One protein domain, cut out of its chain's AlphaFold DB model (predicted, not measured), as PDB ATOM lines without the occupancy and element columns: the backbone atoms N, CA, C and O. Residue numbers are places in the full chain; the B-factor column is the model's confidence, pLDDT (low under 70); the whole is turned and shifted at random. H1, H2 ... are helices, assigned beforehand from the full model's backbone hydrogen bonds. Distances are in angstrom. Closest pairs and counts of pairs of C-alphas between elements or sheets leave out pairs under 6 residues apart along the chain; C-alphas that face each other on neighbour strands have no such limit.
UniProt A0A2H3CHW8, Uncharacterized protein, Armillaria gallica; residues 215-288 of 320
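AT A GLANCE: This is residues 215 to 288 of the 320 residues of an uncharacterized protein of Armillaria gallica (UniProt A0A2H3CHW8). Little regular structure: loops make most of this domain, with two short helices, H1 and H2; H1 lies between the looped first part, residues 215 to 254, and H2. Within that first part the chain folds back on itself, residues 229 to 230 pairing briefly with 236 to 237, while residues 219 to 224 stick out free. The printed part has 74 residues, 15 of them in H1 then H2, with no named strand; the class is all helix. It is only just loose, close to compact, with a radius of gyration of the C-alphas of 13.6 A and spans of 37 by 31 by 23 A.

HOW THE PARTS SIT: Residues 229 to 230 and 236 to 237 pair antiparallel. H1, residues 255 to 261, and H2, residues 279 to 286, are only just apart, their closest C-alphas 8.5 A from each other. In H1 every O i to N i+4 pair is within hydrogen-bond range; in H2 3 of 4 are.

IN THESE COORDINATES: H1 begins at C-alpha 255 (218.457, 226.647, 330.291) and is 9.8 A long from first to last C-alpha. H2 is 11.9 A long and ends at C-alpha 286 (208.238, 216.880, 332.435).

THE WHOLE: The C-alphas farthest apart, of Asp 244 and Ser 277, are 39.6 A apart. The printed part has no cut. H1 to H2 is a long link of 17 residues. Residues 272 to 288 have pLDDT under 70.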
ATOM      1  N   GLN A 215     222.580 238.015 326.365       93.06
ATOM      2  CA  GLN A 215     222.029 239.307 325.976       93.06
ATOM      3  C   GLN A 215     221.444 239.261 324.564       93.06
ATOM      4  O   GLN A 215     222.142 238.960 323.602       93.06
ATOM      5  N   GLY A 216     220.167 239.628 324.432       87.00
ATOM      6  CA  GLY A 216     219.518 239.740 323.123       87.00
ATOM      7  C   GLY A 216     219.294 238.404 322.413       87.00
ATOM      8  O   GLY A 216     219.000 238.395 321.223       87.00
ATOM      9  N   TRP A 217     219.429 237.273 323.115       90.88
ATOM     10  CA  TRP A 217     219.171 235.973 322.510       90.88
ATOM     11  C   TRP A 217     217.678 235.754 322.252       90.88
ATOM     12  O   TRP A 217     216.827 235.882 323.139       90.88
ATOM     13  N   THR A 218     217.384 235.344 321.027       87.38
ATOM     14  CA  THR A 218     216.068 234.934 320.541       87.38
ATOM     15  C   THR A 218     216.247 233.664 319.711       87.38
ATOM     16  O   THR A 218     217.303 233.450 319.113       87.38
ATOM     17  N   HIS A 219     215.232 232.797 319.678       80.69
ATOM     18  CA  HIS A 219     215.320 231.517 318.962       80.69
ATOM     19  C   HIS A 219     215.589 231.710 317.460       80.69
ATOM     20  O   HIS A 219     216.409 231.016 316.864       80.69
ATOM     21  N   LEU A 220     214.907 232.683 316.855       81.81
ATOM     22  CA  LEU A 220     215.217 233.175 315.520       81.81
ATOM     23  C   LEU A 220     216.071 234.426 315.676       81.81
ATOM     24  O   LEU A 220     215.719 235.295 316.473       81.81
ATOM     25  N   LYS A 221     217.173 234.528 314.929       82.25
ATOM     26  CA  LYS A 221     218.010 235.732 314.923       82.25
ATOM     27  C   LYS A 221     217.140 236.955 314.606       82.25
ATOM     28  O   LYS A 221     216.426 236.933 313.608       82.25
ATOM     29  N   ASP A 222     217.199 237.970 315.467       84.50
ATOM     30  CA  ASP A 222     216.399 239.204 315.379       84.50
ATOM     31  C   ASP A 222     214.866 238.974 315.421       84.50
ATOM     32  O   ASP A 222     214.080 239.840 315.039       84.50
ATOM     33  N   GLY A 223     214.429 237.793 315.871       84.38
ATOM     34  CA  GLY A 223     213.025 237.433 316.057       84.38
ATOM     35  C   GLY A 223     212.446 237.919 317.392       84.38
ATOM     36  O   GLY A 223     213.147 238.538 318.192       84.38
ATOM     37  N   PRO A 224     211.162 237.635 317.666       87.56
ATOM     38  CA  PRO A 224     210.558 237.972 318.949       87.56
ATOM     39  C   PRO A 224     211.175 237.158 320.098       87.56
ATOM     40  O   PRO A 224     211.724 236.066 319.905       87.56
ATOM     41  N   ARG A 225     211.056 237.691 321.320       89.12
ATOM     42  CA  ARG A 225     211.340 236.934 322.546       89.12
ATOM     43  C   ARG A 225     210.359 235.766 322.658       89.12
ATOM     44  O   ARG A 225     209.205 235.900 322.261       89.12
ATOM     45  N   MET A 226     210.816 234.644 323.211       87.88
ATOM     46  CA  MET A 226     209.915 233.524 323.500       87.88
ATOM     47  C   MET A 226     208.813 233.963 324.466       87.88
ATOM     48  O   MET A 226     209.091 234.673 325.436       87.88
ATOM     49  N   CYS A 227     207.583 233.529 324.204       84.62
ATOM     50  CA  CYS A 227     206.437 233.853 325.037       84.62
ATOM     51  C   CYS A 227     206.547 233.217 326.432       84.62
ATOM     52  O   CYS A 227     207.201 232.190 326.630       84.62
ATOM     53  N   ASN A 228     205.903 233.832 327.425       85.88
ATOM     54  CA  ASN A 228     205.861 233.278 328.774       85.88
ATOM     55  C   ASN A 228     205.018 232.000 328.806       85.88
ATOM     56  O   ASN A 228     203.995 231.888 328.129       85.88
ATOM     57  N   ARG A 229     205.411 231.043 329.649       79.94
ATOM     58  CA  ARG A 229     204.624 229.823 329.855       79.94
ATOM     59  C   ARG A 229     203.648 230.030 331.003       79.94
ATOM     60  O   ARG A 229     204.084 230.302 332.113       79.94
ATOM     61  N   THR A 230     202.358 229.801 330.768       79.25
ATOM     62  CA  THR A 230     201.390 229.656 331.868       79.25
ATOM     63  C   THR A 230     201.427 228.216 332.380       79.25
ATOM     64  O   THR A 230     201.258 227.265 331.614       79.25
ATOM     65  N   MET A 231     201.722 228.051 333.663       74.19
ATOM     66  CA  MET A 231     201.756 226.774 334.372       74.19
ATOM     67  C   MET A 231     200.332 226.291 334.696       74.19
ATOM     68  O   MET A 231     199.368 227.050 334.619       74.19
ATOM     69  N   SER A 232     200.182 225.021 335.086       73.00
ATOM     70  CA  SER A 232     198.877 224.444 335.461       73.00
ATOM     71  C   SER A 232     198.242 225.100 336.693       73.00
ATOM     72  O   SER A 232     197.037 224.992 336.887       73.00
ATOM     73  N   ASP A 233     199.045 225.764 337.523       79.56
ATOM     74  CA  ASP A 233     198.610 226.544 338.685       79.56
ATOM     75  C   ASP A 233     198.264 228.009 338.338       79.56
ATOM     76  O   ASP A 233     197.944 228.795 339.227       79.56
ATOM     77  N   GLY A 234     198.321 228.382 337.053       77.12
ATOM     78  CA  GLY A 234     198.061 229.737 336.565       77.12
ATOM     79  C   GLY A 234     199.248 230.696 336.678       77.12
ATOM     80  O   GLY A 234     199.139 231.840 336.237       77.12
ATOM     81  N   THR A 235     200.387 230.266 337.229       80.75
ATOM     82  CA  THR A 235     201.573 231.121 337.324       80.75
ATOM     83  C   THR A 235     202.242 231.288 335.961       80.75
ATOM     84  O   THR A 235     202.352 230.350 335.169       80.75
ATOM     85  N   SER A 236     202.688 232.510 335.664       82.75
ATOM     86  CA  SER A 236     203.472 232.803 334.465       82.75
ATOM     87  C   SER A 236     204.949 232.569 334.756       82.75
ATOM     88  O   SER A 236     205.499 233.133 335.699       82.75
ATOM     89  N   HIS A 237     205.601 231.764 333.928       83.00
ATOM     90  CA  HIS A 237     207.034 231.536 333.982       83.00
ATOM     91  C   HIS A 237     207.742 232.302 332.868       83.00
ATOM     92  O   HIS A 237     207.493 232.081 331.677       83.00
ATOM     93  N   GLU A 238     208.633 233.196 333.286       88.94
ATOM     94  CA  GLU A 238     209.381 234.098 332.419       88.94
ATOM     95  C   GLU A 238     210.739 233.504 332.034       88.94
ATOM     96  O   GLU A 238     211.518 233.070 332.887       88.94
ATOM     97  N   PHE A 239     211.040 233.540 330.736       90.00
ATOM     98  CA  PHE A 239     212.300 233.054 330.154       90.00
ATOM     99  C   PHE A 239     213.408 234.107 330.120       90.00
ATOM    100  O   PHE A 239     214.572 233.794 329.857       90.00
ATOM    101  N   TYR A 240     213.034 235.354 330.367       93.69
ATOM    102  CA  TYR A 240     213.902 236.516 330.332       93.69
ATOM    103  C   TYR A 240     213.912 237.151 331.715       93.69
ATOM    104  O   TYR A 240     212.946 237.039 332.468       93.69
ATOM    105  N   PHE A 241     215.019 237.786 332.069       93.38
ATOM    106  CA  PHE A 241     215.058 238.645 333.241       93.38
ATOM    107  C   PHE A 241     214.202 239.895 333.007       93.38
ATOM    108  O   PHE A 241     214.100 240.352 331.863       93.38
ATOM    109  N   PRO A 242     213.613 240.470 334.066       91.38
ATOM    110  CA  PRO A 242     212.806 241.669 333.933       91.38
ATOM    111  C   PRO A 242     213.668 242.869 333.516       91.38
ATOM    112  O   PRO A 242     214.894 242.884 333.670       91.38
ATOM    113  N   GLU A 243     213.015 243.888 332.961       89.75
ATOM    114  CA  GLU A 243     213.680 245.091 332.439       89.75
ATOM    115  C   GLU A 243     214.272 245.991 333.539       89.75
ATOM    116  O   GLU A 243     214.917 246.985 333.226       89.75
ATOM    117  N   ASP A 244     214.073 245.663 334.817       90.06
ATOM    118  CA  ASP A 244     214.629 246.346 335.992       90.06
ATOM    119  C   ASP A 244     215.734 245.538 336.709       90.06
ATOM    120  O   ASP A 244     216.319 245.996 337.693       90.06
ATOM    121  N   HIS A 245     216.080 244.351 336.203       88.19
ATOM    122  CA  HIS A 245     217.104 243.485 336.777       88.19
ATOM    123  C   HIS A 245     218.516 244.116 336.783       88.19
ATOM    124  O   HIS A 245     219.179 244.193 335.755       88.19
ATOM    125  N   HIS A 246     219.063 244.411 337.966       86.81
ATOM    126  CA  HIS A 246     220.304 245.180 338.195       86.81
ATOM    127  C   HIS A 246     221.526 244.909 337.286       86.81
ATOM    128  O   HIS A 246     222.298 245.831 337.035       86.81
ATOM    129  N   THR A 247     221.750 243.671 336.829       88.50
ATOM    130  CA  THR A 247     222.922 243.298 336.005       88.50
ATOM    131  C   THR A 247     222.603 242.705 334.627       88.50
ATOM    132  O   THR A 247     223.396 242.862 333.704       88.50
ATOM    133  N   MET A 248     221.467 242.023 334.468       89.31
ATOM    134  CA  MET A 248     221.078 241.246 333.281       89.31
ATOM    135  C   MET A 248     219.706 241.673 332.720       89.31
ATOM    136  O   MET A 248     218.872 240.830 332.409       89.31
ATOM    137  N   LEU A 249     219.467 242.982 332.601       91.31
ATOM    138  CA  LEU A 249     218.214 243.594 332.117       91.31
ATOM    139  C   LEU A 249     217.735 242.977 330.789       91.31
ATOM    140  O   LEU A 249     218.410 243.118 329.766       91.31
ATOM    141  N   GLY A 250     216.595 242.278 330.793       91.19
ATOM    142  CA  GLY A 250     216.011 241.700 329.574       91.19
ATOM    143  C   GLY A 250     216.823 240.567 328.928       91.19
ATOM    144  O   GLY A 250     216.529 240.163 327.798       91.19
ATOM    145  N   TRP A 251     217.867 240.053 329.594       94.19
ATOM    146  CA  TRP A 251     218.648 238.930 329.073       94.19
ATOM    147  C   TRP A 251     217.817 237.656 329.114       94.19
ATOM    148  O   TRP A 251     217.005 237.445 330.016       94.19
ATOM    149  N   PHE A 252     218.065 236.764 328.165       93.38
ATOM    150  CA  PHE A 252     217.558 235.408 328.269       93.38
ATOM    151  C   PHE A 252     218.248 234.703 329.446       93.38
ATOM    152  O   PHE A 252     219.470 234.785 329.561       93.38
ATOM    153  N   LYS A 253     217.486 234.012 330.305       93.62
ATOM    154  CA  LYS A 253     217.981 233.410 331.560       93.62
ATOM    155  C   LYS A 253     218.979 232.264 331.364       93.62
ATOM    156  O   LYS A 253     219.854 232.059 332.201       93.62
ATOM    157  N   GLY A 254     218.869 231.524 330.261       90.81
ATOM    158  CA  GLY A 254     219.633 230.291 330.049       90.81
ATOM    159  C   GLY A 254     218.916 229.052 330.583       90.81
ATOM    160  O   GLY A 254     218.215 229.106 331.593       90.81
ATOM    161  N   MET A 255     219.098 227.915 329.904       89.38
ATOM    162  CA  MET A 255     218.457 226.647 330.291       89.38
ATOM    163  C   MET A 255     218.793 226.217 331.718       89.38
ATOM    164  O   MET A 255     217.947 225.635 332.384       89.38
ATOM    165  N   GLU A 256     220.017 226.471 332.180       89.19
ATOM    166  CA  GLU A 256     220.452 226.067 333.515       89.19
ATOM    167  C   GLU A 256     219.640 226.752 334.606       89.19
ATOM    168  O   GLU A 256     219.058 226.070 335.446       89.19
ATOM    169  N   LEU A 257     219.525 228.079 334.534       89.94
ATOM    170  CA  LEU A 257     218.746 228.840 335.501       89.94
ATOM    171  C   LEU A 257     217.263 228.470 335.431       89.94
ATOM    172  O   LEU A 257     216.654 228.235 336.465       89.94
ATOM    173  N   ILE A 258     216.706 228.330 334.223       88.94
ATOM    174  CA  ILE A 258     215.307 227.926 334.031       88.94
ATOM    175  C   ILE A 258     215.045 226.556 334.675       88.94
ATOM    176  O   ILE A 258     214.131 226.404 335.476       88.94
ATOM    177  N   ILE A 259     215.853 225.539 334.372       86.31
ATOM    178  CA  ILE A 259     215.664 224.185 334.917       86.31
ATOM    179  C   ILE A 259     215.888 224.168 336.440       86.31
ATOM    180  O   ILE A 259     215.226 223.409 337.153       86.31
ATOM    181  N   TRP A 260     216.798 225.004 336.944       87.94
ATOM    182  CA  TRP A 260     217.045 225.168 338.374       87.94
ATOM    183  C   TRP A 260     215.872 225.836 339.102       87.94
ATOM    184  O   TRP A 260     215.456 225.323 340.137       87.94
ATOM    185  N   GLU A 261     215.273 226.893 338.538       87.88
ATOM    186  CA  GLU A 261     214.049 227.540 339.052       87.88
ATOM    187  C   GLU A 261     212.883 226.541 339.171       87.88
ATOM    188  O   GLU A 261     212.056 226.651 340.073       87.88
ATOM    189  N   HIS A 262     212.853 225.526 338.304       82.62
ATOM    190  CA  HIS A 262     211.873 224.435 338.333       82.62
ATOM    191  C   HIS A 262     212.239 223.262 339.256       82.62
ATOM    192  O   HIS A 262     211.502 222.279 339.320       82.62
ATOM    193  N   GLY A 263     213.376 223.313 339.954       85.00
ATOM    194  CA  GLY A 263     213.820 222.238 340.850       85.00
ATOM    195  C   GLY A 263     214.225 220.945 340.131       85.00
ATOM    196  O   GLY A 263     214.268 219.881 340.745       85.00
ATOM    197  N   LEU A 264     214.524 221.016 338.832       85.19
ATOM    198  CA  LEU A 264     214.855 219.857 337.996       85.19
ATOM    199  C   LEU A 264     216.339 219.776 337.630       85.19
ATOM    200  O   LEU A 264     216.744 218.893 336.872       85.19
ATOM    201  N   TRP A 265     217.158 220.697 338.139       84.38
ATOM    202  CA  TRP A 265     218.587 220.713 337.854       84.38
ATOM    203  C   TRP A 265     219.317 219.669 338.712       84.38
ATOM    204  O   TRP A 265     219.314 219.779 339.941       84.38
ATOM    205  N   PRO A 266     219.952 218.647 338.111       87.00
ATOM    206  CA  PRO A 266     220.647 217.619 338.872       87.00
ATOM    207  C   PRO A 266     221.953 218.159 339.469       87.00
ATOM    208  O   PRO A 266     222.626 218.997 338.871       87.00
ATOM    209  N   ALA A 267     222.382 217.599 340.604       84.38
ATOM    210  CA  ALA A 267     223.629 217.989 341.276       84.38
ATOM    211  C   ALA A 267     224.884 217.836 340.388       84.38
ATOM    212  O   ALA A 267     225.844 218.584 340.540       84.38
ATOM    213  N   GLY A 268     224.869 216.886 339.445       83.50
ATOM    214  CA  GLY A 268     225.947 216.680 338.468       83.50
ATOM    215  C   GLY A 268     225.915 217.628 337.262       83.50
ATOM    216  O   GLY A 268     226.793 217.541 336.406       83.50
ATOM    217  N   GLY A 269     224.916 218.511 337.177       84.62
ATOM    218  CA  GLY A 269     224.693 219.415 336.053       84.62
ATOM    219  C   GLY A 269     224.220 218.722 334.770       84.62
ATOM    220  O   GLY A 269     224.146 217.498 334.668       84.62
ATOM    221  N   LEU A 270     223.881 219.535 333.764       80.94
ATOM    222  CA  LEU A 270     223.485 219.077 332.430       80.94
ATOM    223  C   LEU A 270     224.342 219.734 331.343       80.94
ATOM    224  O   LEU A 270     224.772 220.886 331.465       80.94
ATOM    225  N   ASN A 271     224.584 219.007 330.253       78.38
ATOM    226  CA  ASN A 271     225.208 219.564 329.053       78.38
ATOM    227  C   ASN A 271     224.192 220.389 328.256       78.38
ATOM    228  O   ASN A 271     223.006 220.072 328.250       78.38
ATOM    229  N   ALA A 272     224.671 221.415 327.544       69.12
ATOM    230  CA  ALA A 272     223.825 222.266 326.701       69.12
ATOM    231  C   ALA A 272     223.136 221.475 325.572       69.12
ATOM    232  O   ALA A 272     222.001 221.753 325.206       69.12
ATOM    233  N   GLN A 273     223.823 220.465 325.037       66.25
ATOM    234  CA  GLN A 273     223.291 219.546 324.042       66.25
ATOM    235  C   GLN A 273     223.864 218.151 324.301       66.25
ATOM    236  O   GLN A 273     225.072 217.985 324.477       66.25
ATOM    237  N   CYS A 274     223.001 217.137 324.343       61.34
ATOM    238  CA  CYS A 274     223.438 215.745 324.388       61.34
ATOM    239  C   CYS A 274     223.753 215.282 322.964       61.34
ATOM    240  O   CYS A 274     222.869 215.305 322.111       61.34
ATOM    241  N   PHE A 275     224.988 214.841 322.711       44.62
ATOM    242  CA  PHE A 275     225.372 214.363 321.382       44.62
ATOM    243  C   PHE A 275     224.890 212.942 321.067       44.62
ATOM    244  O   PHE A 275     224.793 212.641 319.894       44.62
ATOM    245  N   PHE A 276     224.496 212.112 322.042       36.22
ATOM    246  CA  PHE A 276     223.667 210.907 321.851       36.22
ATOM    247  C   PHE A 276     223.152 210.408 323.225       36.22
ATOM    248  O   PHE A 276     223.816 210.605 324.241       36.22
ATOM    249  N   SER A 277     221.971 209.770 323.233       34.16
ATOM    250  CA  SER A 277     221.256 209.118 324.361       34.16
ATOM    251  C   SER A 277     220.474 210.002 325.365       34.16
ATOM    252  O   SER A 277     220.919 210.286 326.472       34.16
ATOM    253  N   ILE A 278     219.240 210.352 324.960       41.72
ATOM    254  CA  ILE A 278     217.941 210.358 325.694       41.72
ATOM    255  C   ILE A 278     217.759 211.184 326.996       41.72
ATOM    256  O   ILE A 278     216.626 211.564 327.294       41.72
ATOM    257  N   ASN A 279     218.795 211.565 327.744       36.34
ATOM    258  CA  ASN A 279     218.590 212.091 329.104       36.34
ATOM    259  C   ASN A 279     218.063 213.540 329.188       36.34
ATOM    260  O   ASN A 279     217.205 213.813 330.021       36.34
ATOM    261  N   LEU A 280     218.487 214.466 328.317       39.78
ATOM    262  CA  LEU A 280     218.015 215.866 328.387       39.78
ATOM    263  C   LEU A 280     216.567 216.037 327.884       39.78
ATOM    264  O   LEU A 280     215.820 216.876 328.380       39.78
ATOM    265  N   ILE A 281     216.153 215.206 326.922       39.66
ATOM    266  CA  ILE A 281     214.829 215.291 326.284       39.66
ATOM    267  C   ILE A 281     213.719 214.871 327.259       39.66
ATOM    268  O   ILE A 281     212.646 215.469 327.259       39.66
ATOM    269  N   LEU A 282     213.974 213.878 328.120       37.28
ATOM    270  CA  LEU A 282     213.003 213.420 329.121       37.28
ATOM    271  C   LEU A 282     212.721 214.479 330.199       37.28
ATOM    272  O   LEU A 282     211.568 214.650 330.585       37.28
ATOM    273  N   TYR A 283     213.738 215.235 330.630       41.38
ATOM    274  CA  TYR A 283     213.571 216.293 331.636       41.38
ATOM    275  C   TYR A 283     212.743 217.477 331.118       41.38
ATOM    276  O   TYR A 283     211.850 217.955 331.814       41.38
ATOM    277  N   LEU A 284     212.960 217.900 329.869       42.75
ATOM    278  CA  LEU A 284     212.161 218.963 329.243       42.75
ATOM    279  C   LEU A 284     210.705 218.534 328.974       42.75
ATOM    280  O   LEU A 284     209.802 219.370 328.999       42.75
ATOM    281  N   ARG A 285     210.456 217.229 328.796       36.88
ATOM    282  CA  ARG A 285     209.105 216.660 328.670       36.88
ATOM    283  C   ARG A 285     208.278 216.821 329.955       36.88
ATOM    284  O   ARG A 285     207.097 217.140 329.863       36.88
ATOM    285  N   ASN A 286     208.896 216.669 331.132       40.84
ATOM    286  CA  ASN A 286     208.238 216.880 332.435       40.84
ATOM    287  C   ASN A 286     207.955 218.360 332.741       40.84
ATOM    288  O   ASN A 286     207.040 218.669 333.493       40.84
ATOM    289  N   LEU A 287     208.691 219.273 332.108       44.66
ATOM    290  CA  LEU A 287     208.444 220.715 332.160       44.66
ATOM    291  C   LEU A 287     207.338 221.185 331.201       44.66
ATOM    292  O   LEU A 287     207.077 222.382 331.101       44.66
ATOM    293  N   GLY A 288     206.695 220.272 330.466       39.38
ATOM    294  CA  GLY A 288     205.664 220.615 329.487       39.38
ATOM    295  C   GLY A 288     206.182 221.401 328.278       39.38
ATOM    296  O   GLY A 288     205.396 222.083 327.623       39.38
TER     297      GLY A 288